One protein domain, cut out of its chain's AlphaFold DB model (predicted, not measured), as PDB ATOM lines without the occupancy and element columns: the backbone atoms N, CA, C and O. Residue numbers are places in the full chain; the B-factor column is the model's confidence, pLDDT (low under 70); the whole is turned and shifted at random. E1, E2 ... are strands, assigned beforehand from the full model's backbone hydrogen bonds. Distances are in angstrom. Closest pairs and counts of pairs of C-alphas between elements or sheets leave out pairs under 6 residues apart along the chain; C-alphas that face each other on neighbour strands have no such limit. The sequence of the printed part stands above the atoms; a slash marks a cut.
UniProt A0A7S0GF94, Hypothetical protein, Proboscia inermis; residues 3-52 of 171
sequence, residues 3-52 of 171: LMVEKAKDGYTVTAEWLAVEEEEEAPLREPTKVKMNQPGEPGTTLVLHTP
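AT A GLANCE: This is residues 3 to 52 of the 171 residues of the protein "Hypothetical protein" of Proboscia inermis (UniProt A0A7S0GF94). There is little regular structure: a small three-stranded antiparallel sheet at one end and, sticking out from it, a wide open loop, of which residues 22 to 39 stand free. The sheet is a meander, each strand the antiparallel neighbour of the one before, in the order E1, E2, E3 both along the printed part and across the sheet. The printed part has 50 residues, with three named strands that hold 19 of them and no named helix; by its named elements its class is all strand, though under half of the residues are in them. The whole is elongated, 44 by 23 by 17 A, and only just extended, close to loose, with a radius of gyration of the C-alphas of 14.7 A.

IN THESE COORDINATES: E1, residues 3 to 8, begins at C-alpha 3 (531.569, 714.353, 549.505). E2, residues 11 to 17, is 20.1 A long. E3, residues 46 to 51, ends at C-alpha 51 (521.612, 703.182, 544.743).

HOW THE PARTS SIT: E1 and E2 form a hairpin at 164 degrees, with N 6 and O 13 at 2.9 A. E2 and E3 form a hairpin at 159 degrees, with N 14 and O 49 at 2.8 A.

THE WHOLE: The C-alphas farthest apart, of Lys 9 and Pro 28, are 44.5 A apart. The printed part has no cut. The link E2 to E3 is long, 28 residues. Residues 22 to 27, 32, 34 and 36 to 38 have pLDDT under 70.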
ATOM      1  N   LEU A   3     530.105 714.295 549.548       92.38
ATOM      2  CA  LEU A   3     531.569 714.353 549.505       92.38
ATOM      3  C   LEU A   3     532.126 713.578 548.309       92.38
ATOM      4  O   LEU A   3     533.076 714.019 547.671       92.38
ATOM      5  N   MET A   4     531.542 712.415 548.004       94.38
ATOM      6  CA  MET A   4     532.042 711.529 546.955       94.38
ATOM      7  C   MET A   4     530.940 710.620 546.404       94.38
ATOM      8  O   MET A   4     530.033 710.209 547.131       94.38
ATOM      9  N   VAL A   5     531.059 710.276 545.119       95.81
ATOM     10  CA  VAL A   5     530.260 709.236 544.462       95.81
ATOM     11  C   VAL A   5     531.195 708.245 543.783       95.81
ATOM     12  O   VAL A   5     531.959 708.612 542.892       95.81
ATOM     13  N   GLU A   6     531.099 706.980 544.172       96.75
ATOM     14  CA  GLU A   6     531.883 705.889 543.599       96.75
ATOM     15  C   GLU A   6     530.980 704.949 542.810       96.75
ATOM     16  O   GLU A   6     529.901 704.560 543.265       96.75
ATOM     17  N   LYS A   7     531.427 704.551 541.617       95.44
ATOM     18  CA  LYS A   7     530.739 703.533 540.823       95.44
ATOM     19  C   LYS A   7     531.162 702.146 541.303       95.44
ATOM     20  O   LYS A   7     532.331 701.784 541.206       95.44
ATOM     21  N   ALA A   8     530.202 701.365 541.781       88.44
ATOM     22  CA  ALA A   8     530.377 699.973 542.175       88.44
ATOM     23  C   ALA A   8     529.901 699.023 541.062       88.44
ATOM     24  O   ALA A   8     529.329 699.443 540.053       88.44
ATOM     25  N   LYS A   9     530.124 697.716 541.253       88.00
ATOM     26  CA  LYS A   9     529.711 696.679 540.293       88.00
ATOM     27  C   LYS A   9     528.200 696.701 540.015       88.00
ATOM     28  O   LYS A   9     527.807 696.557 538.863       88.00
ATOM     29  N   ASP A  10     527.397 696.953 541.051       89.50
ATOM     30  CA  ASP A  10     525.930 696.869 541.012       89.50
ATOM     31  C   ASP A  10     525.237 698.211 541.334       89.50
ATOM     32  O   ASP A  10     524.098 698.238 541.799       89.50
ATOM     33  N   GLY A  11     525.919 699.341 541.115       95.38
ATOM     34  CA  GLY A  11     525.333 700.663 541.349       95.38
ATOM     35  C   GLY A  11     526.346 701.731 541.735       95.38
ATOM     36  O   GLY A  11     527.472 701.753 541.236       95.38
ATOM     37  N   TYR A  12     525.934 702.624 542.627       97.31
ATOM     38  CA  TYR A  12     526.718 703.748 543.121       97.31
ATOM     39  C   TYR A  12     526.667 703.799 544.644       97.31
ATOM     40  O   TYR A  12     525.610 703.597 545.251       97.31
ATOM     41  N   THR A  13     527.814 704.109 545.238       96.75
ATOM     42  CA  THR A  13     527.948 704.439 546.656       96.75
ATOM     43  C   THR A  13     528.127 705.945 546.770       96.75
ATOM     44  O   THR A  13     529.002 706.519 546.122       96.75
ATOM     45  N   VAL A  14     527.280 706.591 547.566       95.44
ATOM     46  CA  VAL A  14     527.332 708.029 547.835       95.44
ATOM     47  C   VAL A  14     527.751 708.223 549.283       95.44
ATOM     48  O   VAL A  14     527.042 707.786 550.189       95.44
ATOM     49  N   THR A  15     528.873 708.905 549.491       95.56
ATOM     50  CA  THR A  15     529.342 709.313 550.818       95.56
ATOM     51  C   THR A  15     529.010 710.785 551.016       95.56
ATOM     52  O   THR A  15     529.373 711.633 550.195       95.56
ATOM     53  N   ALA A  16     528.298 711.093 552.092       93.12
ATOM     54  CA  ALA A  16     527.830 712.428 552.427       93.12
ATOM     55  C   ALA A  16     528.047 712.733 553.912       93.12
ATOM     56  O   ALA A  16     528.233 711.840 554.728       93.12
ATOM     57  N   GLU A  17     527.996 714.010 554.253       91.75
ATOM     58  CA  GLU A  17     528.097 714.541 555.609       91.75
ATOM     59  C   GLU A  17     526.781 715.233 555.980       91.75
ATOM     60  O   GLU A  17     526.243 716.011 555.178       91.75
ATOM     61  N   TRP A  18     526.256 714.955 557.173       88.81
ATOM     62  CA  TRP A  18     525.126 715.695 557.733       88.81
ATOM     63  C   TRP A  18     525.568 717.111 558.089       88.81
ATOM     64  O   TRP A  18     526.510 717.296 558.852       88.81
ATOM     65  N   LEU A  19     524.899 718.115 557.527       83.81
ATOM     66  CA  LEU A  19     525.121 719.505 557.918       83.81
ATOM     67  C   LEU A  19     524.180 719.873 559.066       83.81
ATOM     68  O   LEU A  19     523.165 719.204 559.275       83.81
ATOM     69  N   ALA A  20     524.524 720.933 559.798       80.75
ATOM     70  CA  ALA A  20     523.586 721.552 560.724       80.75
ATOM     71  C   ALA A  20     522.312 721.956 559.969       80.75
ATOM     72  O   ALA A  20     522.372 722.346 558.803       80.75
ATOM     73  N   VAL A  21     521.164 721.811 560.628       71.62
ATOM     74  CA  VAL A  21     519.900 722.317 560.094       71.62
ATOM     75  C   VAL A  21     519.981 723.837 560.156       71.62
ATOM     76  O   VAL A  21     520.143 724.390 561.241       71.62
ATOM     77  N   GLU A  22     519.940 724.487 558.998       66.88
ATOM     78  CA  GLU A  22     519.781 725.940 558.914       66.88
ATOM     79  C   GLU A  22     518.366 726.307 559.381       66.88
ATOM     80  O   GLU A  22     517.436 725.510 559.226       66.88
ATOM     81  N   GLU A  23     518.204 727.470 560.017       60.62
ATOM     82  CA  GLU A  23     516.881 727.935 560.441       60.62
ATOM     83  C   GLU A  23     515.989 728.087 559.201       60.62
ATOM     84  O   GLU A  23     516.302 728.841 558.285       60.62
ATOM     85  N   GLU A  24     514.899 727.316 559.139       59.00
ATOM     86  CA  GLU A  24     513.935 727.426 558.045       59.00
ATOM     87  C   GLU A  24     513.185 728.756 558.183       59.00
ATOM     88  O   GLU A  24     512.351 728.913 559.077       59.00
ATOM     89  N   GLU A  25     513.444 729.705 557.285       59.56
ATOM     90  CA  GLU A  25     512.553 730.850 557.116       59.56
ATOM     91  C   GLU A  25     511.216 730.388 556.522       59.56
ATOM     92  O   GLU A  25     511.153 729.541 555.621       59.56
ATOM     93  N   GLU A  26     510.108 730.936 557.031       57.53
ATOM     94  CA  GLU A  26     508.787 730.611 556.503       57.53
ATOM     95  C   GLU A  26     508.690 731.041 555.033       57.53
ATOM     96  O   GLU A  26     508.742 732.220 554.698       57.53
ATOM     97  N   ALA A  27     508.496 730.066 554.141       65.50
ATOM     98  CA  ALA A  27     508.239 730.293 552.724       65.50
ATOM     99  C   ALA A  27     506.728 730.150 552.442       65.50
ATOM    100  O   ALA A  27     506.286 729.082 552.005       65.50
ATOM    101  N   PRO A  28     505.904 731.196 552.657       70.44
ATOM    102  CA  PRO A  28     504.438 731.096 552.665       70.44
ATOM    103  C   PRO A  28     503.831 730.666 551.323       70.44
ATOM    104  O   PRO A  28     502.695 730.201 551.272       70.44
ATOM    105  N   LEU A  29     504.580 730.815 550.226       78.38
ATOM    106  CA  LEU A  29     504.161 730.428 548.877       78.38
ATOM    107  C   LEU A  29     504.548 728.989 548.504       78.38
ATOM    108  O   LEU A  29     504.186 728.520 547.423       78.38
ATOM    109  N   ARG A  30     505.303 728.284 549.353       74.06
ATOM    110  CA  ARG A  30     505.785 726.928 549.081       74.06
ATOM    111  C   ARG A  30     504.886 725.907 549.764       74.06
ATOM    112  O   ARG A  30     504.808 725.854 550.986       74.06
ATOM    113  N   GLU A  31     504.260 725.032 548.980       77.44
ATOM    114  CA  GLU A  31     503.632 723.839 549.548       77.44
ATOM    115  C   GLU A  31     504.725 722.882 550.063       77.44
ATOM    116  O   GLU A  31     505.616 722.499 549.293       77.44
ATOM    117  N   PRO A  32     504.692 722.481 551.346       68.75
ATOM    118  CA  PRO A  32     505.706 721.598 551.893       68.75
ATOM    119  C   PRO A  32     505.660 720.219 551.230       68.75
ATOM    120  O   PRO A  32     504.599 719.659 550.936       68.75
ATOM    121  N   THR A  33     506.839 719.639 551.020       70.00
ATOM    122  CA  THR A  33     506.984 718.316 550.412       70.00
ATOM    123  C   THR A  33     506.269 717.252 551.253       70.00
ATOM    124  O   THR A  33     506.422 717.196 552.471       70.00
ATOM    125  N   LYS A  34     505.535 716.332 550.608       65.94
ATOM    126  CA  LYS A  34     504.851 715.208 551.292       65.94
ATOM    127  C   LYS A  34     505.809 714.171 551.895       65.94
ATOM    128  O   LYS A  34     505.372 713.264 552.598       65.94
ATOM    129  N   VAL A  35     507.099 714.282 551.596       70.00
ATOM    130  CA  VAL A  35     508.152 713.408 552.105       70.00
ATOM    131  C   VAL A  35     508.803 714.112 553.288       70.00
ATOM    132  O   VAL A  35     509.538 715.077 553.101       70.00
ATOM    133  N   LYS A  36     508.514 713.640 554.503       63.12
ATOM    134  CA  LYS A  36     509.190 714.103 555.718       63.12
ATOM    135  C   LYS A  36     510.424 713.251 555.977       63.12
ATOM    136  O   LYS A  36     510.371 712.026 555.882       63.12
ATOM    137  N   MET A  37     511.528 713.905 556.317       69.06
ATOM    138  CA  MET A  37     512.701 713.215 556.832       69.06
ATOM    139  C   MET A  37     512.399 712.774 558.265       69.06
ATOM    140  O   MET A  37     512.187 713.605 559.141       69.06
ATOM    141  N   ASN A  38     512.313 711.463 558.497       66.88
ATOM    142  CA  ASN A  38     511.841 710.939 559.781       66.88
ATOM    143  C   ASN A  38     512.884 711.066 560.906       66.88
ATOM    144  O   ASN A  38     512.496 711.120 562.070       66.88
ATOM    145  N   GLN A  39     514.181 711.086 560.571       70.81
ATOM    146  CA  GLN A  39     515.294 711.189 561.522       70.81
ATOM    147  C   GLN A  39     516.497 711.888 560.852       70.81
ATOM    148  O   GLN A  39     517.153 711.258 560.018       70.81
ATOM    149  N   PRO A  40     516.781 713.171 561.144       76.94
ATOM    150  CA  PRO A  40     518.066 713.779 560.787       76.94
ATOM    151  C   PRO A  40     519.209 713.097 561.555       76.94
ATOM    152  O   PRO A  40     519.042 712.738 562.721       76.94
ATOM    153  N   GLY A  41     520.365 712.917 560.908       80.50
ATOM    154  CA  GLY A  41     521.598 712.519 561.595       80.50
ATOM    155  C   GLY A  41     522.224 713.682 562.371       80.50
ATOM    156  O   GLY A  41     521.877 714.841 562.150       80.50
ATOM    157  N   GLU A  42     523.162 713.380 563.272       87.69
ATOM    158  CA  GLU A  42     523.918 714.417 563.985       87.69
ATOM    159  C   GLU A  42     524.832 715.189 563.009       87.69
ATOM    160  O   GLU A  42     525.489 714.559 562.172       87.69
ATOM    161  N   PRO A  43     524.915 716.531 563.091       89.69
ATOM    162  CA  PRO A  43     525.811 717.316 562.243       89.69
ATOM    163  C   PRO A  43     527.270 716.839 562.320       89.69
ATOM    164  O   PRO A  43     527.765 716.487 563.388       89.69
ATOM    165  N   GLY A  44     527.959 716.808 561.179       87.44
ATOM    166  CA  GLY A  44     529.325 716.294 561.033       87.44
ATOM    167  C   GLY A  44     529.420 714.768 560.911       87.44
ATOM    168  O   GLY A  44     530.490 714.239 560.606       87.44
ATOM    169  N   THR A  45     528.324 714.024 561.104       91.81
ATOM    170  CA  THR A  45     528.351 712.567 560.915       91.81
ATOM    171  C   THR A  45     528.316 712.185 559.439       91.81
ATOM    172  O   THR A  45     527.651 712.811 558.609       91.81
ATOM    173  N   THR A  46     529.052 711.126 559.101       93.25
ATOM    174  CA  THR A  46     529.095 710.585 557.740       93.25
ATOM    175  C   THR A  46     527.920 709.639 557.494       93.25
ATOM    176  O   THR A  46     527.649 708.739 558.289       93.25
ATOM    177  N   LEU A  47     527.259 709.811 556.355       90.38
ATOM    178  CA  LEU A  47     526.210 708.951 555.825       90.38
ATOM    179  C   LEU A  47     526.694 708.282 554.536       90.38
ATOM    180  O   LEU A  47     527.235 708.943 553.650       90.38
ATOM    181  N   VAL A  48     526.435 706.980 554.410       92.94
ATOM    182  CA  VAL A  48     526.706 706.210 553.190       92.94
ATOM    183  C   VAL A  48     525.389 705.682 552.630       92.94
ATOM    184  O   VAL A  48     524.631 705.015 553.333       92.94
ATOM    185  N   LEU A  49     525.112 705.992 551.365       92.06
ATOM    186  CA  LEU A  49     523.911 705.566 550.645       92.06
ATOM    187  C   LEU A  49     524.290 704.703 549.444       92.06
ATOM    188  O   LEU A  49     525.271 704.979 548.755       92.06
ATOM    189  N   HIS A  50     523.469 703.695 549.152       94.44
ATOM    190  CA  HIS A  50     523.631 702.836 547.982       94.44
ATOM    191  C   HIS A  50     522.417 702.955 547.064       94.44
ATOM    192  O   HIS A  50     521.274 702.876 547.516       94.44
ATOM    193  N   THR A  51     522.663 703.123 545.767       94.62
ATOM    194  CA  THR A  51     521.612 703.182 544.743       94.62
ATOM    195  C   THR A  51     522.033 702.397 543.502       94.62
ATOM    196  O   THR A  51     523.180 702.517 543.072       94.62
ATOM    197  N   PRO A  52     521.130 701.624 542.872       96.50
ATOM    198  CA  PRO A  52     521.431 700.963 541.603       96.50
ATOM    199  C   PRO A  52     521.520 701.954 540.426       96.50
ATOM    200  O   PRO A  52     522.113 701.640 539.398       96.50
TER     201      PRO A  52